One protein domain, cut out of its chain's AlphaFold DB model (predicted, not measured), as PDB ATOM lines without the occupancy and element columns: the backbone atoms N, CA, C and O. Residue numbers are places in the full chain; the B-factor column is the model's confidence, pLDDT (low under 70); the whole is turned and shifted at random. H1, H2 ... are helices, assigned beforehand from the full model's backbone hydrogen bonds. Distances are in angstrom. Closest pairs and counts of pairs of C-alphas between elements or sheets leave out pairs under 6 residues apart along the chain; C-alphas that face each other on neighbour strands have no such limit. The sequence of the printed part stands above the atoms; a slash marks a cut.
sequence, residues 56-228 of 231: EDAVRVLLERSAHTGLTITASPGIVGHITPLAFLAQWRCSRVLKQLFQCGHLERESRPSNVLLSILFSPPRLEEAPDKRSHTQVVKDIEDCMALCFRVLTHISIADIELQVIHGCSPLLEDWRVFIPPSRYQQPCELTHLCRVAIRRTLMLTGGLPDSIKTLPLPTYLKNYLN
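What this domain is: This is residues 56 to 228 of the 231 residues of the protein "Ankyrin repeat and SOCS box containing 17" of Pygocentrus nattereri (UniProt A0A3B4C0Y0). Four helices, H2 to H5, lie side by side as a small, loosely formed bundle in the middle, with H3, H4 and H5 nearly parallel to one another in their lines, H4 running the opposite way to H5. H1 lies across the bundle on one side, H6 and H7 lie near it on another, and H8 and H9 make a separate pair at one end of the longest axis, where H9 meets residues 197 to 201 of H8 at nearly a right angle. At the other end residues 127 to 138 stick out. The printed part has 173 residues with nine named helices, H1 to H9 in order, and no named strand; the class is all helix. The whole is compact, with a radius of gyration of the C-alphas of 16.6 A, and spans 48 by 39 by 32 A.

How they stand to each other: Start with H1, residues 56 to 67, and look across to H3, residues 95 to 103: they only just touch, with 3 pairs of C-alphas within 8 A, through residues 56 to 60 of H1 alone. Their closest C-alphas, Glu 56 and Val 97, are 7.2 A apart, at a steep tilt of 48 degrees, the same way. Next comes H2, residues 85 to 91, which forms a helical hairpin with H3. These two only just touch, with 3 pairs of C-alphas within 8 A, the closest being Ala 90 and Leu 98 at 7.1 A; the tilt is shallow at 32 degrees, only just short of steep, opposite ways. H3 is the hub, touching three helices; the third is H5, residues 136 to 151, at a shallow tilt of 4 degrees, the same way. Find their closest C-alphas at Ser 95 and Cys 146, 5.0 A apart; H5 touches H3 with residues 142 to 149 alone. H4, residues 114 to 122, touches H2 with the C-alphas of Val 116 and Ala 87 closest at 4.4 A, at a shallow tilt of 27 degrees, the same way. H4 and H5 form a second helical hairpin, at a shallow tilt of 9 degrees, opposite ways; the closest C-alphas, Ile 120 and Ile 143, are 6.4 A apart, and H5 touches H4 with residues 143 to 150 alone. Helix packing is mostly aligned, but only just: 4 of 6 touching pairs are at a shallow tilt. H6, residues 159 to 167, is close to H4 but not clearly touching; the closest C-alphas, Ile 162 and Leu 118, are 6.9 A apart. H7, residues 177 to 180, is likewise close to H5 but not clearly touching, with the C-alphas of Phe 180 and Glu 144 closest at 7.5 A. Last, H8, residues 192 to 206, touches H9, residues 221 to 227, with its residues 197 to 201 alone; they are about perpendicular at 88 degrees, and the closest C-alphas, Arg 197 and Leu 227, are 6.0 A apart. H8 and H9 are apart from H1 to H7. Every O i to N i+4 pair is within hydrogen-bond range in H1 to H6, H8 and H9; H7 is too short for such a pair.

Where its parts are: Find C-alpha 56 at (196.299, 165.112, 182.382); from there H1 runs 16.6 A to C-alpha 67. H2 spans 10.2 A, H3 11.9 A and H4 12.1 A from first to last C-alpha. Look for C-alpha 136 at (219.338, 159.141, 192.329), where H5, the longest helix, sets out for 22.7 A. H6 spans 12.2 A, H7 5.6 A and H8 20.9 A. H9 spans 9.9 A and ends at C-alpha 227, (200.692, 185.723, 187.416).

The domain as a whole: The C-alphas farthest apart are those of Pro 131 and Pro 220, at 49.6 A. The printed part has no cut. The links H1 to H2, H4 to H5, H7 to H8 and H8 to H9 are long, and the link H2 to H3 is tight. Residues 127 to 138, of which 136 to 138 belong to H5, stand free. The mean pLDDT of the printed part is 75.6; in the B-factor column residues 56 to 83, 124 to 135, 209 to 213 and 215 are under 70, and H1 has a mean of 45.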
ATOM      1  N   GLU A  56     196.157 164.092 181.335       46.25
ATOM      2  CA  GLU A  56     196.299 165.112 182.382       46.25
ATOM      3  C   GLU A  56     194.987 165.876 182.622       46.25
ATOM      4  O   GLU A  56     194.664 166.246 183.748       46.25
ATOM      5  N   ASP A  57     194.173 165.989 181.572       38.72
ATOM      6  CA  ASP A  57     192.829 166.553 181.592       38.72
ATOM      7  C   ASP A  57     191.863 165.821 182.539       38.72
ATOM      8  O   ASP A  57     191.044 166.460 183.191       38.72
ATOM      9  N   ALA A  58     191.965 164.494 182.671       41.28
ATOM     10  CA  ALA A  58     191.104 163.711 183.557       41.28
ATOM     11  C   ALA A  58     191.460 163.934 185.033       41.28
ATOM     12  O   ALA A  58     190.570 164.088 185.862       41.28
ATOM     13  N   VAL A  59     192.752 164.019 185.368       49.19
ATOM     14  CA  VAL A  59     193.205 164.320 186.739       49.19
ATOM     15  C   VAL A  59     192.807 165.746 187.136       49.19
ATOM     16  O   VAL A  59     192.315 165.951 188.245       49.19
ATOM     17  N   ARG A  60     192.927 166.707 186.207       45.75
ATOM     18  CA  ARG A  60     192.473 168.095 186.382       45.75
ATOM     19  C   ARG A  60     190.977 168.176 186.703       45.75
ATOM     20  O   ARG A  60     190.616 168.724 187.738       45.75
ATOM     21  N   VAL A  61     190.122 167.553 185.887       44.72
ATOM     22  CA  VAL A  61     188.653 167.576 186.065       44.72
ATOM     23  C   VAL A  61     188.209 166.918 187.381       44.72
ATOM     24  O   VAL A  61     187.242 167.353 188.012       44.72
ATOM     25  N   LEU A  62     188.907 165.870 187.830       47.19
ATOM     26  CA  LEU A  62     188.588 165.182 189.087       47.19
ATOM     27  C   LEU A  62     189.008 165.988 190.324       47.19
ATOM     28  O   LEU A  62     188.279 166.003 191.318       47.19
ATOM     29  N   LEU A  63     190.140 166.693 190.260       51.44
ATOM     30  CA  LEU A  63     190.611 167.554 191.349       51.44
ATOM     31  C   LEU A  63     189.820 168.855 191.439       51.44
ATOM     32  O   LEU A  63     189.480 169.262 192.549       51.44
ATOM     33  N   GLU A  64     189.419 169.434 190.304       48.06
ATOM     34  CA  GLU A  64     188.486 170.561 190.273       48.06
ATOM     35  C   GLU A  64     187.188 170.198 191.003       48.06
ATOM     36  O   GLU A  64     186.734 170.951 191.859       48.06
ATOM     37  N   ARG A  65     186.627 169.004 190.779       43.84
ATOM     38  CA  ARG A  65     185.408 168.550 191.478       43.84
ATOM     39  C   ARG A  65     185.619 168.210 192.960       43.84
ATOM     40  O   ARG A  65     184.713 168.432 193.766       43.84
ATOM     41  N   SER A  66     186.800 167.720 193.335       41.75
ATOM     42  CA  SER A  66     187.174 167.441 194.733       41.75
ATOM     43  C   SER A  66     187.390 168.725 195.550       41.75
ATOM     44  O   SER A  66     186.932 168.838 196.687       41.75
ATOM     45  N   ALA A  67     187.997 169.752 194.944       41.38
ATOM     46  CA  ALA A  67     188.234 171.047 195.580       41.38
ATOM     47  C   ALA A  67     186.931 171.806 195.898       41.38
ATOM     48  O   ALA A  67     186.879 172.537 196.882       41.38
ATOM     49  N   HIS A  68     185.863 171.595 195.119       42.34
ATOM     50  CA  HIS A  68     184.533 172.150 195.409       42.34
ATOM     51  C   HIS A  68     183.783 171.398 196.522       42.34
ATOM     52  O   HIS A  68     182.797 171.908 197.045       42.34
ATOM     53  N   THR A  69     184.219 170.184 196.876       38.84
ATOM     54  CA  THR A  69     183.550 169.323 197.867       38.84
ATOM     55  C   THR A  69     184.316 169.194 199.188       38.84
ATOM     56  O   THR A  69     183.783 168.610 200.127       38.84
ATOM     57  N   GLY A  70     185.527 169.761 199.299       38.69
ATOM     58  CA  GLY A  70     186.326 169.740 200.533       38.69
ATOM     59  C   GLY A  70     186.816 168.340 200.933       38.69
ATOM     60  O   GLY A  70     187.052 168.074 202.113       38.69
ATOM     61  N   LEU A  71     186.932 167.414 199.974       38.03
ATOM     62  CA  LEU A  71     187.231 166.014 200.268       38.03
ATOM     63  C   LEU A  71     188.686 165.833 200.714       38.03
ATOM     64  O   LEU A  71     189.640 166.043 199.966       38.03
ATOM     65  N   THR A  72     188.828 165.400 201.961       36.81
ATOM     66  CA  THR A  72     190.096 165.128 202.635       36.81
ATOM     67  C   THR A  72     190.330 163.617 202.650       36.81
ATOM     68  O   THR A  72     189.441 162.874 203.066       36.81
ATOM     69  N   ILE A  73     191.494 163.135 202.198       39.06
ATOM     70  CA  ILE A  73     191.784 161.694 202.153       39.06
ATOM     71  C   ILE A  73     192.375 161.279 203.504       39.06
ATOM     72  O   ILE A  73     193.452 161.718 203.902       39.06
ATOM     73  N   THR A  74     191.671 160.420 204.238       29.78
ATOM     74  CA  THR A  74     192.203 159.803 205.459       29.78
ATOM     75  C   THR A  74     193.003 158.557 205.087       29.78
ATOM     76  O   THR A  74     192.416 157.557 204.673       29.78
ATOM     77  N   ALA A  75     194.323 158.595 205.252       30.00
ATOM     78  CA  ALA A  75     195.178 157.410 205.217       30.00
ATOM     79  C   ALA A  75     195.976 157.319 206.532       30.00
ATOM     80  O   ALA A  75     196.545 158.312 206.975       30.00
ATOM     81  N   SER A  76     195.998 156.142 207.161       27.25
ATOM     82  CA  SER A  76     196.762 155.811 208.385       27.25
ATOM     83  C   SER A  76     197.863 154.777 208.080       27.25
ATOM     84  O   SER A  76     197.765 154.138 207.029       27.25
ATOM     85  N   PRO A  77     198.810 154.473 209.000       35.38
ATOM     86  CA  PRO A  77     199.301 155.227 210.162       35.38
ATOM     87  C   PRO A  77     200.809 155.555 210.021       35.38
ATOM     88  O   PRO A  77     201.594 154.724 209.580       35.38
ATOM     89  N   GLY A  78     201.236 156.759 210.405       33.03
ATOM     90  CA  GLY A  78     202.665 157.121 210.448       33.03
ATOM     91  C   GLY A  78     202.925 158.617 210.305       33.03
ATOM     92  O   GLY A  78     203.869 159.136 210.880       33.03
ATOM     93  N   ILE A  79     202.026 159.331 209.627       38.97
ATOM     94  CA  ILE A  79     201.992 160.794 209.614       38.97
ATOM     95  C   ILE A  79     200.616 161.176 210.145       38.97
ATOM     96  O   ILE A  79     199.601 160.972 209.481       38.97
ATOM     97  N   VAL A  80     200.561 161.630 211.395       35.88
ATOM     98  CA  VAL A  80     199.326 162.114 212.017       35.88
ATOM     99  C   VAL A  80     198.928 163.404 211.301       35.88
ATOM    100  O   VAL A  80     199.415 164.485 211.610       35.88
ATOM    101  N   GLY A  81     198.074 163.279 210.288       44.84
ATOM    102  CA  GLY A  81     197.557 164.415 209.543       44.84
ATOM    103  C   GLY A  81     196.633 163.992 208.410       44.84
ATOM    104  O   GLY A  81     196.897 163.045 207.677       44.84
ATOM    105  N   HIS A  82     195.534 164.722 208.266       53.00
ATOM    106  CA  HIS A  82     194.679 164.702 207.090       53.00
ATOM    107  C   HIS A  82     195.515 164.964 205.823       53.00
ATOM    108  O   HIS A  82     195.967 166.090 205.607       53.00
ATOM    109  N   ILE A  83     195.752 163.940 204.995       61.41
ATOM    110  CA  ILE A  83     196.507 164.099 203.747       61.41
ATOM    111  C   ILE A  83     195.554 164.671 202.704       61.41
ATOM    112  O   ILE A  83     194.550 164.057 202.330       61.41
ATOM    113  N   THR A  84     195.853 165.873 202.228       70.69
ATOM    114  CA  THR A  84     195.062 166.476 201.159       70.69
ATOM    115  C   THR A  84     195.383 165.791 199.828       70.69
ATOM    116  O   THR A  84     196.488 165.267 199.652       70.69
ATOM    117  N   PRO A  85     194.450 165.764 198.859       70.38
ATOM    118  CA  PRO A  85     194.722 165.197 197.538       70.38
ATOM    119  C   PRO A  85     195.986 165.778 196.883       70.38
ATOM    120  O   PRO A  85     196.711 165.063 196.193       70.38
ATOM    121  N   LEU A  86     196.287 167.056 197.143       79.44
ATOM    122  CA  LEU A  86     197.493 167.715 196.652       79.44
ATOM    123  C   LEU A  86     198.756 167.208 197.354       79.44
ATOM    124  O   LEU A  86     199.730 166.889 196.678       79.44
ATOM    125  N   ALA A  87     198.727 167.073 198.685       78.88
ATOM    126  CA  ALA A  87     199.820 166.488 199.459       78.88
ATOM    127  C   ALA A  87     200.107 165.042 199.018       78.88
ATOM    128  O   ALA A  87     201.265 164.669 198.845       78.88
ATOM    129  N   PHE A  88     199.062 164.258 198.730       76.81
ATOM    130  CA  PHE A  88     199.199 162.906 198.189       76.81
ATOM    131  C   PHE A  88     199.901 162.893 196.824       76.81
ATOM    132  O   PHE A  88     200.841 162.128 196.634       76.81
ATOM    133  N   LEU A  89     199.506 163.760 195.885       77.94
ATOM    134  CA  LEU A  89     200.172 163.881 194.577       77.94
ATOM    135  C   LEU A  89     201.618 164.378 194.694       77.94
ATOM    136  O   LEU A  89     202.474 163.964 193.910       77.94
ATOM    137  N   ALA A  90     201.901 165.215 195.692       83.62
ATOM    138  CA  ALA A  90     203.248 165.663 196.017       83.62
ATOM    139  C   ALA A  90     204.184 164.505 196.395       83.62
ATOM    140  O   ALA A  90     205.353 164.536 196.017       83.62
ATOM    141  N   GLN A  91     203.673 163.440 197.025       82.25
ATOM    142  CA  GLN A  91     204.465 162.234 197.330       82.25
ATOM    143  C   GLN A  91     204.998 161.546 196.069       82.25
ATOM    144  O   GLN A  91     206.071 160.947 196.080       82.25
ATOM    145  N   TRP A  92     204.257 161.645 194.964       78.75
ATOM    146  CA  TRP A  92     204.651 161.078 193.673       78.75
ATOM    147  C   TRP A  92     205.586 161.996 192.881       78.75
ATOM    148  O   TRP A  92     206.003 161.618 191.787       78.75
ATOM    149  N   ARG A  93     205.879 163.202 193.400       81.94
ATOM    150  CA  ARG A  93     206.779 164.210 192.808       81.94
ATOM    151  C   ARG A  93     206.505 164.461 191.325       81.94
ATOM    152  O   ARG A  93     207.399 164.672 190.513       81.94
ATOM    153  N   CYS A  94     205.225 164.424 190.954       77.44
ATOM    154  CA  CYS A  94     204.778 164.657 189.586       77.44
ATOM    155  C   CYS A  94     204.759 166.164 189.295       77.44
ATOM    156  O   CYS A  94     203.683 166.765 189.235       77.44
ATOM    157  N   SER A  95     205.936 166.768 189.103       81.50
ATOM    158  CA  SER A  95     206.107 168.221 188.929       81.50
ATOM    159  C   SER A  95     205.178 168.805 187.860       81.50
ATOM    160  O   SER A  95     204.556 169.839 188.078       81.50
ATOM    161  N   ARG A  96     204.973 168.099 186.740       77.62
ATOM    162  CA  ARG A  96     204.056 168.512 185.662       77.62
ATOM    163  C   ARG A  96     202.599 168.666 186.120       77.62
ATOM    164  O   ARG A  96     201.952 169.652 185.778       77.62
ATOM    165  N   VAL A  97     202.099 167.717 186.914       77.38
ATOM    166  CA  VAL A  97     200.724 167.744 187.445       77.38
ATOM    167  C   VAL A  97     200.608 168.803 188.538       77.38
ATOM    168  O   VAL A  97     199.684 169.610 188.513       77.38
ATOM    169  N   LEU A  98     201.578 168.858 189.455       82.00
ATOM    170  CA  LEU A  98     201.619 169.882 190.503       82.00
ATOM    171  C   LEU A  98     201.659 171.288 189.906       82.00
ATOM    172  O   LEU A  98     200.910 172.154 190.345       82.00
ATOM    173  N   LYS A  99     202.445 171.497 188.846       83.88
ATOM    174  CA  LYS A  99     202.502 172.758 188.107       83.88
ATOM    175  C   LYS A  99     201.119 173.165 187.618       83.88
ATOM    176  O   LYS A  99     200.700 174.281 187.897       83.88
ATOM    177  N   GLN A 100     200.391 172.280 186.937       78.06
ATOM    178  CA  GLN A 100     199.033 172.576 186.461       78.06
ATOM    179  C   GLN A 100     198.078 172.908 187.616       78.06
ATOM    180  O   GLN A 100     197.329 173.879 187.542       78.06
ATOM    181  N   LEU A 101     198.139 172.157 188.715       79.25
ATOM    182  CA  LEU A 101     197.277 172.395 189.873       79.25
ATOM    183  C   LEU A 101     197.580 173.727 190.556       79.25
ATOM    184  O   LEU A 101     196.657 174.472 190.893       79.25
ATOM    185  N   PHE A 102     198.861 174.057 190.713       85.50
ATOM    186  CA  PHE A 102     199.288 175.330 191.278       85.50
ATOM    187  C   PHE A 102     198.887 176.478 190.354       85.50
ATOM    188  O   PHE A 102     198.410 177.492 190.841       85.50
ATOM    189  N   GLN A 103     198.962 176.324 189.027       81.00
ATOM    190  CA  GLN A 103     198.456 177.346 188.098       81.00
ATOM    191  C   GLN A 103     196.988 177.669 188.341       81.00
ATOM    192  O   GLN A 103     196.632 178.842 188.366       81.00
ATOM    193  N   CYS A 104     196.173 176.646 188.589       76.06
ATOM    194  CA  CYS A 104     194.752 176.779 188.896       76.06
ATOM    195  C   CYS A 104     194.462 177.225 190.344       76.06
ATOM    196  O   CYS A 104     193.299 177.283 190.732       76.06
ATOM    197  N   GLY A 105     195.478 177.529 191.157       78.12
ATOM    198  CA  GLY A 105     195.296 178.064 192.508       78.12
ATOM    199  C   GLY A 105     195.090 177.012 193.607       78.12
ATOM    200  O   GLY A 105     194.605 177.346 194.687       78.12
ATOM    201  N   HIS A 106     195.382 175.729 193.348       81.25
ATOM    202  CA  HIS A 106     195.078 174.657 194.307       81.25
ATOM    203  C   HIS A 106     195.956 174.701 195.559       81.25
ATOM    204  O   HIS A 106     195.483 174.322 196.625       81.25
ATOM    205  N   LEU A 107     197.201 175.173 195.461       85.62
ATOM    206  CA  LEU A 107     198.072 175.289 196.632       85.62
ATOM    207  C   LEU A 107     197.634 176.446 197.538       85.62
ATOM    208  O   LEU A 107     197.689 176.327 198.754       85.62
ATOM    209  N   GLU A 108     197.122 177.533 196.963       84.56
ATOM    210  CA  GLU A 108     196.547 178.667 197.693       84.56
ATOM    211  C   GLU A 108     195.238 178.317 198.422       84.56
ATOM    212  O   GLU A 108     194.837 179.038 199.336       84.56
ATOM    213  N   ARG A 109     194.565 177.228 198.016       80.25
ATOM    214  CA  ARG A 109     193.372 176.677 198.686       80.25
ATOM    215  C   ARG A 109     193.703 175.790 199.882       80.25
ATOM    216  O   ARG A 109     192.812 175.522 200.686       80.25
ATOM    217  N   GLU A 110     194.934 175.300 199.983       80.88
ATOM    218  CA  GLU A 110     195.317 174.401 201.065       80.88
ATOM    219  C   GLU A 110     195.294 175.127 202.409       80.88
ATOM    220  O   GLU A 110     195.819 176.230 202.556       80.88
ATOM    221  N   SER A 111     194.724 174.476 203.423       79.88
ATOM    222  CA  SER A 111     194.727 175.004 204.792       79.88
ATOM    223  C   SER A 111     196.143 175.064 205.369       79.88
ATOM    224  O   SER A 111     196.468 175.958 206.150       79.88
ATOM    225  N   ARG A 112     196.993 174.111 204.971       83.75
ATOM    226  CA  ARG A 112     198.399 174.001 205.369       83.75
ATOM    227  C   ARG A 112     199.255 173.683 204.143       83.75
ATOM    228  O   ARG A 112     199.637 172.529 203.946       83.75
ATOM    229  N   PRO A 113     199.582 174.680 203.307       86.38
ATOM    230  CA  PRO A 113     200.311 174.442 202.064       86.38
ATOM    231  C   PRO A 113     201.757 173.965 202.313       86.38
ATOM    232  O   PRO A 113     202.347 173.318 201.449       86.38
ATOM    233  N   SER A 114     202.303 174.177 203.521       86.44
ATOM    234  CA  SER A 114     203.572 173.580 203.964       86.44
ATOM    235  C   SER A 114     203.545 172.048 203.970       86.44
ATOM    236  O   SER A 114     204.564 171.431 203.682       86.44
ATOM    237  N   ASN A 115     202.388 171.411 204.189       85.62
ATOM    238  CA  ASN A 115     202.271 169.948 204.162       85.62
ATOM    239  C   ASN A 115     202.585 169.363 202.777       85.62
ATOM    240  O   ASN A 115     203.049 168.227 202.679       85.62
ATOM    241  N   VAL A 116     202.356 170.128 201.705       88.50
ATOM    242  CA  VAL A 116     202.716 169.724 200.339       88.50
ATOM    243  C   VAL A 116     204.238 169.686 200.191       88.50
ATOM    244  O   VAL A 116     204.773 168.704 199.682       88.50
ATOM    245  N   LEU A 117     204.940 170.699 200.714       91.25
ATOM    246  CA  LEU A 117     206.405 170.739 200.745       91.25
ATOM    247  C   LEU A 117     206.982 169.599 201.597       91.25
ATOM    248  O   LEU A 117     207.884 168.898 201.148       91.25
ATOM    249  N   LEU A 118     206.418 169.354 202.785       89.56
ATOM    250  CA  LEU A 118     206.813 168.225 203.635       89.56
ATOM    251  C   LEU A 118     206.591 166.883 202.923       89.56
ATOM    252  O   LEU A 118     207.437 165.996 202.986       89.56
ATOM    253  N   SER A 119     205.487 166.746 202.185       87.62
ATOM    254  CA  SER A 119     205.206 165.536 201.409       87.62
ATOM    255  C   SER A 119     206.238 165.314 200.300       87.62
ATOM    256  O   SER A 119     206.635 164.175 200.078       87.62
ATOM    257  N   ILE A 120     206.711 166.378 199.646       90.00
ATOM    258  CA  ILE A 120     207.784 166.309 198.642       90.00
ATOM    259  C   ILE A 120     209.115 165.879 199.283       90.00
ATOM    260  O   ILE A 120     209.793 165.007 198.737       90.00
ATOM    261  N   LEU A 121     209.464 166.473 200.431       89.62
ATOM    262  CA  LEU A 121     210.757 166.305 201.105       89.62
ATOM    263  C   LEU A 121     210.918 164.971 201.839       89.62
ATOM    264  O   LEU A 121     212.009 164.409 201.821       89.62
ATOM    265  N   PHE A 122     209.864 164.481 202.494       87.00
ATOM    266  CA  PHE A 122     209.960 163.352 203.426       87.00
ATOM    267  C   PHE A 122     209.241 162.091 202.961       87.00
ATOM    268  O   PHE A 122     209.511 161.018 203.493       87.00
ATOM    269  N   SER A 123     208.315 162.169 201.997       81.12
ATOM    270  CA  SER A 123     207.593 160.958 201.587       81.12
ATOM    271  C   SER A 123     208.511 160.088 200.741       81.12
ATOM    272  O   SER A 123     208.851 160.512 199.631       81.12
ATOM    273  N   PRO A 124     208.897 158.879 201.194       66.81
ATOM    274  CA  PRO A 124     209.717 157.996 200.384       66.81
ATOM    275  C   PRO A 124     208.978 157.690 199.077       66.81
ATOM    276  O   PRO A 124     207.744 157.594 199.073       66.81
ATOM    277  N   PRO A 125     209.692 157.570 197.941       59.38
ATOM    278  CA  PRO A 125     209.054 157.111 196.715       59.38
ATOM    279  C   PRO A 125     208.405 155.762 197.031       59.38
ATOM    280  O   PRO A 125     209.079 154.870 197.541       59.38
ATOM    281  N   ARG A 126     207.094 155.625 196.803       54.59
ATOM    282  CA  ARG A 126     206.408 154.346 197.012       54.59
ATOM    283  C   ARG A 126     207.007 153.349 196.015       54.59
ATOM    284  O   ARG A 126     206.695 153.400 194.828       54.59
ATOM    285  N   LEU A 127     207.955 152.545 196.499       47.00
ATOM    286  CA  LEU A 127     208.614 151.466 195.772       47.00
ATOM    287  C   LEU A 127     207.540 150.474 195.327       47.00
ATOM    288  O   LEU A 127     207.077 149.731 196.173       47.00
ATOM    289  N   GLU A 128     207.172 150.474 194.045       44.34
ATOM    290  CA  GLU A 128     206.875 149.273 193.235       44.34
ATOM    291  C   GLU A 128     206.964 149.615 191.725       44.34
ATOM    292  O   GLU A 128     206.142 149.209 190.909       44.34
ATOM    293  N   GLU A 129     207.969 150.393 191.311       43.59
ATOM    294  CA  GLU A 129     208.392 150.456 189.904       43.59
ATOM    295  C   GLU A 129     209.848 149.989 189.860       43.59
ATOM    296  O   GLU A 129     210.720 150.805 190.108       43.59
ATOM    297  N   ALA A 130     210.045 148.682 189.619       37.53
ATOM    298  CA  ALA A 130     211.267 147.938 189.261       37.53
ATOM    299  C   ALA A 130     212.613 148.327 189.943       37.53
ATOM    300  O   ALA A 130     212.980 149.495 189.971       37.53
ATOM    301  N   PRO A 131     213.451 147.366 190.387       43.56
ATOM    302  CA  PRO A 131     214.714 147.655 191.090       43.56
ATOM    303  C   PRO A 131     215.771 148.440 190.286       43.56
ATOM    304  O   PRO A 131     216.818 148.759 190.836       43.56
ATOM    305  N   ASP A 132     215.510 148.780 189.021       49.84
ATOM    306  CA  ASP A 132     216.482 149.367 188.108       49.84
ATOM    307  C   ASP A 132     215.945 150.644 187.424       49.84
ATOM    308  O   ASP A 132     214.940 150.612 186.713       49.84
ATOM    309  N   LYS A 133     216.719 151.741 187.534       50.50
ATOM    310  CA  LYS A 133     216.762 152.926 186.634       50.50
ATOM    311  C   LYS A 133     215.877 154.158 186.904       50.50
ATOM    312  O   LYS A 133     215.550 154.877 185.960       50.50
ATOM    313  N   ARG A 134     215.611 154.556 188.149       56.16
ATOM    314  CA  ARG A 134     215.651 156.013 188.420       56.16
ATOM    315  C   ARG A 134     216.992 156.309 189.051       56.16
ATOM    316  O   ARG A 134     217.244 155.889 190.174       56.16
ATOM    317  N   SER A 135     217.871 156.974 188.302       67.50
ATOM    318  CA  SER A 135     219.105 157.477 188.895       67.50
ATOM    319  C   SER A 135     218.726 158.359 190.082       67.50
ATOM    320  O   SER A 135     217.754 159.116 190.014       67.50
ATOM    321  N   HIS A 136     219.478 158.254 191.175       73.31
ATOM    322  CA  HIS A 136     219.338 159.141 192.329       73.31
ATOM    323  C   HIS A 136     219.268 160.616 191.881       73.31
ATOM    324  O   HIS A 136     218.410 161.368 192.329       73.31
ATOM    325  N   THR A 137     220.051 160.970 190.857       80.44
ATOM    326  CA  THR A 137     220.035 162.264 190.162       80.44
ATOM    327  C   THR A 137     218.658 162.677 189.629       80.44
ATOM    328  O   THR A 137     218.285 163.839 189.755       80.44
ATOM    329  N   GLN A 138     217.878 161.762 189.044       81.62
ATOM    330  CA  GLN A 138     216.538 162.086 188.546       81.62
ATOM    331  C   GLN A 138     215.559 162.340 189.695       81.62
ATOM    332  O   GLN A 138     214.730 163.237 189.602       81.62
ATOM    333  N   VAL A 139     215.669 161.581 190.788       80.81
ATOM    334  CA  VAL A 139     214.819 161.778 191.973       80.81
ATOM    335  C   VAL A 139     215.108 163.125 192.630       80.81
ATOM    336  O   VAL A 139     214.168 163.840 192.966       80.81
ATOM    337  N   VAL A 140     216.388 163.479 192.768       84.75
ATOM    338  CA  VAL A 140     216.824 164.788 193.274       84.75
ATOM    339  C   VAL A 140     216.255 165.907 192.404       84.75
ATOM    340  O   VAL A 140     215.580 166.792 192.921       84.75
ATOM    341  N   LYS A 141     216.402 165.806 191.079       87.31
ATOM    342  CA  LYS A 141     215.847 166.787 190.140       87.31
ATOM    343  C   LYS A 141     214.323 166.918 190.240       87.31
ATOM    344  O   LYS A 141     213.798 168.026 190.234       87.31
ATOM    345  N   ASP A 142     213.600 165.804 190.371       85.94
ATOM    346  CA  ASP A 142     212.142 165.828 190.532       85.94
ATOM    347  C   ASP A 142     211.734 166.542 191.837       85.94
ATOM    348  O   ASP A 142     210.740 167.273 191.859       85.94
ATOM    349  N   ILE A 143     212.493 166.346 192.925       89.19
ATOM    350  CA  ILE A 143     212.291 167.055 194.199       89.19
ATOM    351  C   ILE A 143     212.535 168.553 194.003       89.19
ATOM    352  O   ILE A 143     211.667 169.350 194.360       89.19
ATOM    353  N   GLU A 144     213.670 168.930 193.415       91.12
ATOM    354  CA  GLU A 144     214.036 170.323 193.135       91.12
ATOM    355  C   GLU A 144     212.962 171.036 192.310       91.12
ATOM    356  O   GLU A 144     212.480 172.097 192.712       91.12
ATOM    357  N   ASP A 145     212.509 170.421 191.214       90.44
ATOM    358  CA  ASP A 145     211.449 170.957 190.358       90.44
ATOM    359  C   ASP A 145     210.143 171.161 191.146       90.44
ATOM    360  O   ASP A 145     209.478 172.193 191.024       90.44
ATOM    361  N   CYS A 146     209.760 170.195 191.990       90.62
ATOM    362  CA  CYS A 146     208.556 170.302 192.814       90.62
ATOM    363  C   CYS A 146     208.672 171.402 193.879       90.62
ATOM    364  O   CYS A 146     207.726 172.166 194.081       90.62
ATOM    365  N   MET A 147     209.824 171.520 194.539       92.31
ATOM    366  CA  MET A 147     210.070 172.573 195.523       92.31
ATOM    367  C   MET A 147     210.083 173.959 194.877       92.31
ATOM    368  O   MET A 147     209.436 174.877 195.382       92.31
ATOM    369  N   ALA A 148     210.733 174.102 193.719       91.69
ATOM    370  CA  ALA A 148     210.734 175.340 192.952       91.69
ATOM    371  C   ALA A 148     209.304 175.783 192.607       91.69
ATOM    372  O   ALA A 148     208.978 176.968 192.715       91.69
ATOM    373  N   LEU A 149     208.418 174.842 192.262       91.06
ATOM    374  CA  LEU A 149     206.995 175.126 192.062       91.06
ATOM    375  C   LEU A 149     206.312 175.605 193.349       91.06
ATOM    376  O   LEU A 149     205.556 176.577 193.300       91.06
ATOM    377  N   CYS A 150     206.593 174.984 194.499       91.94
ATOM    378  CA  CYS A 150     206.063 175.435 195.788       91.94
ATOM    379  C   CYS A 150     206.503 176.874 196.107       91.94
ATOM    380  O   CYS A 150     205.673 177.696 196.489       91.94
ATOM    381  N   PHE A 151     207.772 177.228 195.887       92.31
ATOM    382  CA  PHE A 151     208.312 178.561 196.210       92.31
ATOM    383  C   PHE A 151     207.782 179.683 195.311       92.31
ATOM    384  O   PHE A 151     207.866 180.868 195.661       92.31
ATOM    385  N   ARG A 152     207.193 179.333 194.160       90.69
ATOM    386  CA  ARG A 152     206.482 180.291 193.301       90.69
ATOM    387  C   ARG A 152     205.158 180.755 193.913       90.69
ATOM    388  O   ARG A 152     204.685 181.825 193.524       90.69
ATOM    389  N   VAL A 153     204.610 180.021 194.881       89.81
ATOM    390  CA  VAL A 153     203.308 180.299 195.511       89.81
ATOM    391  C   VAL A 153     203.428 180.583 197.011       89.81
ATOM    392  O   VAL A 153     202.738 181.461 197.522       89.81
ATOM    393  N   LEU A 154     204.290 179.857 197.725       92.56
ATOM    394  CA  LEU A 154     204.484 180.012 199.165       92.56
ATOM    395  C   LEU A 154     205.229 181.307 199.487       92.56
ATOM    396  O   LEU A 154     206.332 181.521 198.989       92.56
ATOM    397  N   THR A 155     204.667 182.105 200.393       92.56
ATOM    398  CA  THR A 155     205.296 183.320 200.937       92.56
ATOM    399  C   THR A 155     206.103 183.059 202.207       92.56
ATOM    400  O   THR A 155     206.949 183.860 202.582       92.56
ATOM    401  N   HIS A 156     205.855 181.946 202.893       92.38
ATOM    402  CA  HIS A 156     206.557 181.597 204.119       92.38
ATOM    403  C   HIS A 156     206.692 180.082 204.249       92.38
ATOM    404  O   HIS A 156     205.754 179.337 203.949       92.38
ATOM    405  N   ILE A 157     207.853 179.637 204.721       92.12
ATOM    406  CA  ILE A 157     208.170 178.244 205.010       92.12
ATOM    407  C   ILE A 157     208.686 178.165 206.440       92.12
ATOM    408  O   ILE A 157     209.696 178.773 206.786       92.12
ATOM    409  N   SER A 158     207.993 177.382 207.265       90.56
ATOM    410  CA  SER A 158     208.440 177.088 208.623       90.56
ATOM    411  C   SER A 158     209.591 176.088 208.567       90.56
ATOM    412  O   SER A 158     209.378 174.893 208.365       90.56
ATOM    413  N   ILE A 159     210.817 176.578 208.745       92.81
ATOM    414  CA  ILE A 159     211.998 175.725 208.930       92.81
ATOM    415  C   ILE A 159     211.835 174.860 210.180       92.81
ATOM    416  O   ILE A 159     212.165 173.681 210.137       92.81
ATOM    417  N   ALA A 160     211.235 175.411 211.240       91.38
ATOM    418  CA  ALA A 160     210.946 174.680 212.467       91.38
ATOM    419  C   ALA A 160     210.039 173.463 212.221       91.38
ATOM    420  O   ALA A 160     210.279 172.409 212.797       91.38
ATOM    421  N   ASP A 161     209.042 173.560 211.329       90.06
ATOM    422  CA  ASP A 161     208.179 172.415 210.989       90.06
ATOM    423  C   ASP A 161     208.979 171.304 210.292       90.06
ATOM    424  O   ASP A 161     208.731 170.124 210.535       90.06
ATOM    425  N   ILE A 162     209.935 171.675 209.434       91.25
ATOM    426  CA  ILE A 162     210.802 170.732 208.715       91.25
ATOM    427  C   ILE A 162     211.792 170.083 209.690       91.25
ATOM    428  O   ILE A 162     211.888 168.861 209.734       91.25
ATOM    429  N   GLU A 163     212.480 170.879 210.511       92.25
ATOM    430  CA  GLU A 163     213.400 170.395 211.550       92.25
ATOM    431  C   GLU A 163     212.681 169.485 212.549       92.25
ATOM    432  O   GLU A 163     213.211 168.448 212.938       92.25
ATOM    433  N   LEU A 164     211.437 169.810 212.904       90.06
ATOM    434  CA  LEU A 164     210.619 168.973 213.766       90.06
ATOM    435  C   LEU A 164     210.364 167.600 213.133       90.06
ATOM    436  O   LEU A 164     210.463 166.607 213.847       90.06
ATOM    437  N   GLN A 165     210.112 167.492 211.823       87.50
ATOM    438  CA  GLN A 165     210.021 166.177 211.164       87.50
ATOM    439  C   GLN A 165     211.333 165.386 211.278       87.50
ATOM    440  O   GLN A 165     211.300 164.190 211.563       87.50
ATOM    441  N   VAL A 166     212.481 166.057 211.126       88.06
ATOM    442  CA  VAL A 166     213.806 165.431 211.279       88.06
ATOM    443  C   VAL A 166     214.013 164.912 212.701       88.06
ATOM    444  O   VAL A 166     214.397 163.759 212.887       88.06
ATOM    445  N   ILE A 167     213.688 165.723 213.711       89.38
ATOM    446  CA  ILE A 167     213.781 165.350 215.131       89.38
ATOM    447  C   ILE A 167     212.873 164.154 215.452       89.38
ATOM    448  O   ILE A 167     213.251 163.286 216.234       89.38
ATOM    449  N   HIS A 168     211.699 164.068 214.818       86.31
ATOM    450  CA  HIS A 168     210.778 162.933 214.962       86.31
ATOM    451  C   HIS A 168     211.202 161.684 214.163       86.31
ATOM    452  O   HIS A 168     210.452 160.711 214.106       86.31
ATOM    453  N   GLY A 169     212.399 161.680 213.569       82.06
ATOM    454  CA  GLY A 169     212.981 160.516 212.906       82.06
ATOM    455  C   GLY A 169     212.643 160.386 211.421       82.06
ATOM    456  O   GLY A 169     212.910 159.338 210.833       82.06
ATOM    457  N   CYS A 170     212.065 161.411 210.786       84.94
ATOM    458  CA  CYS A 170     211.906 161.432 209.334       84.94
ATOM    459  C   CYS A 170     213.190 161.937 208.666       84.94
ATOM    460  O   CYS A 170     213.562 163.098 208.818       84.94
ATOM    461  N   SER A 171     213.838 161.094 207.864       85.06
ATOM    462  CA  SER A 171     214.981 161.524 207.056       85.06
ATOM    463  C   SER A 171     214.500 162.249 205.794       85.06
ATOM    464  O   SER A 171     213.719 161.669 205.030       85.06
ATOM    465  N   PRO A 172     214.935 163.498 205.544       86.94
ATOM    466  CA  PRO A 172     214.636 164.174 204.292       86.94
ATOM    467  C   PRO A 172     215.340 163.447 203.143       86.94
ATOM    468  O   PRO A 172     216.428 162.902 203.297       86.94
ATOM    469  N   LEU A 173     214.718 163.452 201.968       86.69
ATOM    470  CA  LEU A 173     215.277 162.821 200.767       86.69
ATOM    471  C   LEU A 173     216.451 163.600 200.163       86.69
ATOM    472  O   LEU A 173     217.163 163.066 199.316       86.69
ATOM    473  N   LEU A 174     216.617 164.856 200.576       86.88
ATOM    474  CA  LEU A 174     217.767 165.700 200.281       86.88
ATOM    475  C   LEU A 174     218.491 165.979 201.597       86.88
ATOM    476  O   LEU A 174     217.886 166.542 202.510       86.88
ATOM    477  N   GLU A 175     219.770 165.617 201.682       83.56
ATOM    478  CA  GLU A 175     220.591 165.864 202.876       83.56
ATOM    479  C   GLU A 175     220.694 167.374 203.161       83.56
ATOM    480  O   GLU A 175     220.337 167.826 204.248       83.56
ATOM    481  N   ASP A 176     221.009 168.174 202.138       87.56
ATOM    482  CA  ASP A 176     221.147 169.635 202.230       87.56
ATOM    483  C   ASP A 176     219.866 170.405 201.852       87.56
ATOM    484  O   ASP A 176     219.912 171.472 201.234       87.56
ATOM    485  N   TRP A 177     218.686 169.891 202.220       89.94
ATOM    486  CA  TRP A 177     217.378 170.462 201.836       89.94
ATOM    487  C   TRP A 177     217.245 171.976 202.093       89.94
ATOM    488  O   TRP A 177     216.555 172.677 201.350       89.94
ATOM    489  N   ARG A 178     217.915 172.504 203.126       91.62
ATOM    490  CA  ARG A 178     217.859 173.922 203.512       91.62
ATOM    491  C   ARG A 178     218.466 174.848 202.456       91.62
ATOM    492  O   ARG A 178     217.970 175.959 202.294       91.62
ATOM    493  N   VAL A 179     219.488 174.395 201.723       91.19
ATOM    494  CA  VAL A 179     220.169 175.177 200.668       91.19
ATOM    495  C   VAL A 179     219.218 175.495 199.515       91.19
ATOM    496  O   VAL A 179     219.330 176.536 198.870       91.19
ATOM    497  N   PHE A 180     218.234 174.630 199.291       90.31
ATOM    498  CA  PHE A 180     217.262 174.799 198.221       90.31
ATOM    499  C   PHE A 180     216.125 175.755 198.579       90.31
ATOM    500  O   PHE A 180     215.403 176.192 197.685       90.31
ATOM    501  N   ILE A 181     215.936 176.090 199.859       92.44
ATOM    502  CA  ILE A 181     214.889 177.019 200.282       92.44
ATOM    503  C   ILE A 181     215.441 178.449 200.208       92.44
ATOM    504  O   ILE A 181     216.398 178.769 200.917       92.44
ATOM    505  N   PRO A 182     214.830 179.354 199.421       92.75
ATOM    506  CA  PRO A 182     215.282 180.738 199.362       92.75
ATOM    507  C   PRO A 182     215.213 181.408 200.747       92.75
ATOM    508  O   PRO A 182     214.164 181.328 201.396       92.75
ATOM    509  N   PRO A 183     216.255 182.138 201.194       92.44
ATOM    510  CA  PRO A 183     216.243 182.852 202.477       92.44
ATOM    511  C   PRO A 183     215.058 183.810 202.635       92.44
ATOM    512  O   PRO A 183     214.514 183.956 203.729       92.44
ATOM    513  N   SER A 184     214.580 184.388 201.528       91.69
ATOM    514  CA  SER A 184     213.378 185.235 201.465       91.69
ATOM    515  C   SER A 184     212.060 184.501 201.746       91.69
ATOM    516  O   SER A 184     210.993 185.104 201.653       91.69
ATOM    517  N   ARG A 185     212.097 183.197 202.045       91.94
ATOM    518  CA  ARG A 185     210.932 182.400 202.455       91.94
ATOM    519  C   ARG A 185     210.932 182.013 203.928       91.94
ATOM    520  O   ARG A 185     209.907 181.516 204.382       91.94
ATOM    521  N   TYR A 186     212.018 182.231 204.671       92.19
ATOM    522  CA  TYR A 186     212.079 181.832 206.085       92.19
ATOM    523  C   TYR A 186     212.907 182.736 207.004       92.19
ATOM    524  O   TYR A 186     212.686 182.723 208.209       92.19
ATOM    525  N   GLN A 187     213.863 183.501 206.473       90.94
ATOM    526  CA  GLN A 187     214.756 184.352 207.269       90.94
ATOM    527  C   GLN A 187     214.583 185.837 206.942       90.94
ATOM    528  O   GLN A 187     214.669 186.685 207.825       90.94
ATOM    529  N   GLN A 188     214.349 186.156 205.671       90.88
ATOM    530  CA  GLN A 188     214.170 187.516 205.170       90.88
ATOM    531  C   GLN A 188     212.719 187.726 204.723       90.88
ATOM    532  O   GLN A 188     212.052 186.753 204.353       90.88
ATOM    533  N   PRO A 189     212.215 188.974 204.718       88.19
ATOM    534  CA  PRO A 189     210.905 189.253 204.151       88.19
ATOM    535  C   PRO A 189     210.863 188.850 202.671       88.19
ATOM    536  O   PRO A 189     211.835 189.013 201.931       88.19
ATOM    537  N   CYS A 190     209.713 188.339 202.232       92.38
ATOM    538  CA  CYS A 190     209.467 188.104 200.816       92.38
ATOM    539  C   CYS A 190     209.574 189.402 200.016       92.38
ATOM    540  O   CYS A 190     209.132 190.460 200.465       92.38
ATOM    541  N   GLU A 191     210.065 189.290 198.785       92.94
ATOM    542  CA  GLU A 191     210.020 190.391 197.828       92.94
ATOM    543  C   GLU A 191     208.581 190.889 197.641       92.94
ATOM    544  O   GLU A 191     207.643 190.095 197.510       92.94
ATOM    545  N   LEU A 192     208.409 192.213 197.582       93.62
ATOM    546  CA  LEU A 192     207.098 192.837 197.398       93.62
ATOM    547  C   LEU A 192     206.409 192.347 196.117       93.62
ATOM    548  O   LEU A 192     205.208 192.097 196.117       93.62
ATOM    549  N   THR A 193     207.174 192.144 195.045       92.25
ATOM    550  CA  THR A 193     206.706 191.539 193.789       92.25
ATOM    551  C   THR A 193     206.087 190.164 194.043       92.25
ATOM    552  O   THR A 193     204.958 189.886 193.647       92.25
ATOM    553  N   HIS A 194     206.758 189.294 194.788       92.81
ATOM    554  CA  HIS A 194     206.213 187.985 195.112       92.81
ATOM    555  C   HIS A 194     204.917 188.083 195.936       92.81
ATOM    556  O   HIS A 194     203.925 187.437 195.593       92.81
ATOM    557  N   LEU A 195     204.894 188.939 196.964       93.00
ATOM    558  CA  LEU A 195     203.705 189.169 197.792       93.00
ATOM    559  C   LEU A 195     202.520 189.675 196.960       93.00
ATOM    560  O   LEU A 195     201.417 189.139 197.070       93.00
ATOM    561  N   CYS A 196     202.752 190.644 196.072       93.12
ATOM    562  CA  CYS A 196     201.742 191.169 195.157       93.12
ATOM    563  C   CYS A 196     201.203 190.077 194.226       93.12
ATOM    564  O   CYS A 196     199.990 189.974 194.037       93.12
ATOM    565  N   ARG A 197     202.073 189.225 193.664       92.38
ATOM    566  CA  ARG A 197     201.646 188.104 192.814       92.38
ATOM    567  C   ARG A 197     200.725 187.154 193.573       92.38
ATOM    568  O   ARG A 197     199.661 186.810 193.063       92.38
ATOM    569  N   VAL A 198     201.116 186.746 194.779       90.75
ATOM    570  CA  VAL A 198     200.327 185.824 195.609       90.75
ATOM    571  C   VAL A 198     198.996 186.455 196.017       90.75
ATOM    572  O   VAL A 198     197.962 185.796 195.923       90.75
ATOM    573  N   ALA A 199     198.986 187.735 196.393       90.88
ATOM    574  CA  ALA A 199     197.764 188.455 196.742       90.88
ATOM    575  C   ALA A 199     196.777 188.524 195.564       90.88
ATOM    576  O   ALA A 199     195.608 188.174 195.726       90.88
ATOM    577  N   ILE A 200     197.242 188.893 194.365       90.31
ATOM    578  CA  ILE A 200     196.390 188.958 193.167       90.31
ATOM    579  C   ILE A 200     195.856 187.569 192.811       90.31
ATOM    580  O   ILE A 200     194.661 187.417 192.562       90.31
ATOM    581  N   ARG A 201     196.717 186.544 192.827       89.81
ATOM    582  CA  ARG A 201     196.303 185.157 192.573       89.81
ATOM    583  C   ARG A 201     195.252 184.696 193.575       89.81
ATOM    584  O   ARG A 201     194.243 184.141 193.158       89.81
ATOM    585  N   ARG A 202     195.432 184.975 194.869       86.56
ATOM    586  CA  ARG A 202     194.451 184.648 195.913       86.56
ATOM    587  C   ARG A 202     193.110 185.331 195.660       86.56
ATOM    588  O   ARG A 202     192.080 184.673 195.760       86.56
ATOM    589  N   THR A 203     193.113 186.610 195.290       86.06
ATOM    590  CA  THR A 203     191.886 187.344 194.951       86.06
ATOM    591  C   THR A 203     191.188 186.736 193.742       86.06
ATOM    592  O   THR A 203     190.003 186.435 193.830       86.06
ATOM    593  N   LEU A 204     191.916 186.475 192.650       82.94
ATOM    594  CA  LEU A 204     191.368 185.799 191.468       82.94
ATOM    595  C   LEU A 204     190.788 184.430 191.820       82.94
ATOM    596  O   LEU A 204     189.747 184.041 191.308       82.94
ATOM    597  N   MET A 205     191.438 183.704 192.719       80.50
ATOM    598  CA  MET A 205     190.976 182.404 193.176       80.50
ATOM    599  C   MET A 205     189.647 182.525 193.953       80.50
ATOM    600  O   MET A 205     188.706 181.780 193.683       80.50
ATOM    601  N   LEU A 206     189.530 183.504 194.859       79.12
ATOM    602  CA  LEU A 206     188.305 183.769 195.628       79.12
ATOM    603  C   LEU A 206     187.142 184.279 194.765       79.12
ATOM    604  O   LEU A 206     185.990 183.984 195.072       79.12
ATOM    605  N   THR A 207     187.424 185.018 193.690       79.62
ATOM    606  CA  THR A 207     186.397 185.542 192.775       79.62
ATOM    607  C   THR A 207     186.072 184.603 191.609       79.62
ATOM    608  O   THR A 207     185.279 184.964 190.743       79.62
ATOM    609  N   GLY A 208     186.658 183.400 191.572       70.56
ATOM    610  CA  GLY A 208     186.418 182.407 190.516       70.56
ATOM    611  C   GLY A 208     187.184 182.649 189.207       70.56
ATOM    612  O   GLY A 208     186.961 181.940 188.235       70.56
ATOM    613  N   GLY A 209     188.118 183.605 189.174       67.38
ATOM    614  CA  GLY A 209     189.031 183.868 188.051       67.38
ATOM    615  C   GLY A 209     190.166 182.843 187.883       67.38
ATOM    616  O   GLY A 209     190.959 182.936 186.949       67.38
ATOM    617  N   LEU A 210     190.262 181.858 188.776       67.38
ATOM    618  CA  LEU A 210     191.058 180.637 188.614       67.38
ATOM    619  C   LEU A 210     190.094 179.457 188.828       67.38
ATOM    620  O   LEU A 210     189.541 179.340 189.927       67.38
ATOM    621  N   PRO A 211     189.816 178.644 187.781       56.75
ATOM    622  CA  PRO A 211     190.813 177.701 187.258       56.75
ATOM    623  C   PRO A 211     191.034 177.677 185.727       56.75
ATOM    624  O   PRO A 211     191.939 176.964 185.293       56.75
ATOM    625  N   ASP A 212     190.318 178.466 184.915       55.84
ATOM    626  CA  ASP A 212     190.289 178.371 183.431       55.84
ATOM    627  C   ASP A 212     191.559 178.872 182.702       55.84
ATOM    628  O   ASP A 212     191.541 179.217 181.519       55.84
ATOM    629  N   SER A 213     192.697 178.845 183.400       59.47
ATOM    630  CA  SER A 213     194.020 179.351 183.037       59.47
ATOM    631  C   SER A 213     194.095 180.876 182.954       59.47
ATOM    632  O   SER A 213     193.342 181.534 182.252       59.47
ATOM    633  N   ILE A 214     195.101 181.456 183.609       70.25
ATOM    634  CA  ILE A 214     195.424 182.898 183.576       70.25
ATOM    635  C   ILE A 214     195.443 183.476 182.145       70.25
ATOM    636  O   ILE A 214     195.208 184.667 181.937       70.25
ATOM    637  N   LYS A 215     195.692 182.622 181.145       69.38
ATOM    638  CA  LYS A 215     195.704 182.953 179.717       69.38
ATOM    639  C   LYS A 215     194.337 183.425 179.199       69.38
ATOM    640  O   LYS A 215     194.320 184.294 178.325       69.38
ATOM    641  N   THR A 216     193.224 182.929 179.743       73.94
ATOM    642  CA  THR A 216     191.857 183.280 179.309       73.94
ATOM    643  C   THR A 216     191.306 184.535 179.980       73.94
ATOM    644  O   THR A 216     190.367 185.134 179.463       73.94
ATOM    645  N   LEU A 217     191.913 184.991 181.082       75.19
ATOM    646  CA  LEU A 217     191.472 186.202 181.774       75.19
ATOM    647  C   LEU A 217     191.568 187.437 180.859       75.19
ATOM    648  O   LEU A 217     192.518 187.545 180.081       75.19
ATOM    649  N   PRO A 218     190.663 188.422 180.956       82.62
ATOM    650  CA  PRO A 218     190.737 189.667 180.188       82.62
ATOM    651  C   PRO A 218     191.776 190.641 180.783       82.62
ATOM    652  O   PRO A 218     191.490 191.803 181.048       82.62
ATOM    653  N   LEU A 219     192.992 190.153 181.047       83.50
ATOM    654  CA  LEU A 219     194.101 190.924 181.613       83.50
ATOM    655  C   LEU A 219     195.146 191.268 180.540       83.50
ATOM    656  O   LEU A 219     195.341 190.483 179.605       83.50
ATOM    657  N   PRO A 220     195.887 192.379 180.699       88.50
ATOM    658  CA  PRO A 220     197.051 192.667 179.869       88.50
ATOM    659  C   PRO A 220     198.069 191.517 179.889       88.50
ATOM    660  O   PRO A 220     198.303 190.905 180.934       88.50
ATOM    661  N   THR A 221     198.726 191.253 178.755       87.56
ATOM    662  CA  THR A 221     199.696 190.150 178.598       87.56
ATOM    663  C   THR A 221     200.805 190.183 179.647       87.56
ATOM    664  O   THR A 221     201.159 189.143 180.196       87.56
ATOM    665  N   TYR A 222     201.307 191.372 179.990       87.31
ATOM    666  CA  TYR A 222     202.315 191.529 181.041       87.31
ATOM    667  C   TYR A 222     201.823 191.003 182.399       87.31
ATOM    668  O   TYR A 222     202.532 190.252 183.067       87.31
ATOM    669  N   LEU A 223     200.579 191.316 182.777       86.00
ATOM    670  CA  LEU A 223     199.991 190.852 184.032       86.00
ATOM    671  C   LEU A 223     199.702 189.344 183.999       86.00
ATOM    672  O   LEU A 223     199.916 188.657 184.992       86.00
ATOM    673  N   LYS A 224     199.288 188.802 182.846       86.25
ATOM    674  CA  LYS A 224     199.153 187.348 182.661       86.25
ATOM    675  C   LYS A 224     200.481 186.630 182.875       86.25
ATOM    676  O   LYS A 224     200.530 185.652 183.611       86.25
ATOM    677  N   ASN A 225     201.550 187.132 182.262       86.50
ATOM    678  CA  ASN A 225     202.887 186.558 182.391       86.50
ATOM    679  C   ASN A 225     203.389 186.643 183.832       86.50
ATOM    680  O   ASN A 225     203.930 185.672 184.343       86.50
ATOM    681  N   TYR A 226     203.133 187.764 184.505       88.50
ATOM    682  CA  TYR A 226     203.471 187.952 185.910       88.50
ATOM    683  C   TYR A 226     202.757 186.963 186.850       88.50
ATOM    684  O   TYR A 226     203.358 186.469 187.802       88.50
ATOM    685  N   LEU A 227     201.480 186.655 186.596       86.69
ATOM    686  CA  LEU A 227     200.692 185.723 187.416       86.69
ATOM    687  C   LEU A 227     200.967 184.247 187.087       86.69
ATOM    688  O   LEU A 227     200.701 183.375 187.924       86.69
ATOM    689  N   ASN A 228     201.449 183.967 185.875       85.44
ATOM    690  CA  ASN A 228     201.727 182.627 185.377       85.44
ATOM    691  C   ASN A 228     202.959 182.035 186.083       85.44
ATOM    692  O   ASN A 228     204.036 182.615 186.087       85.44
TER     693      ASN A 228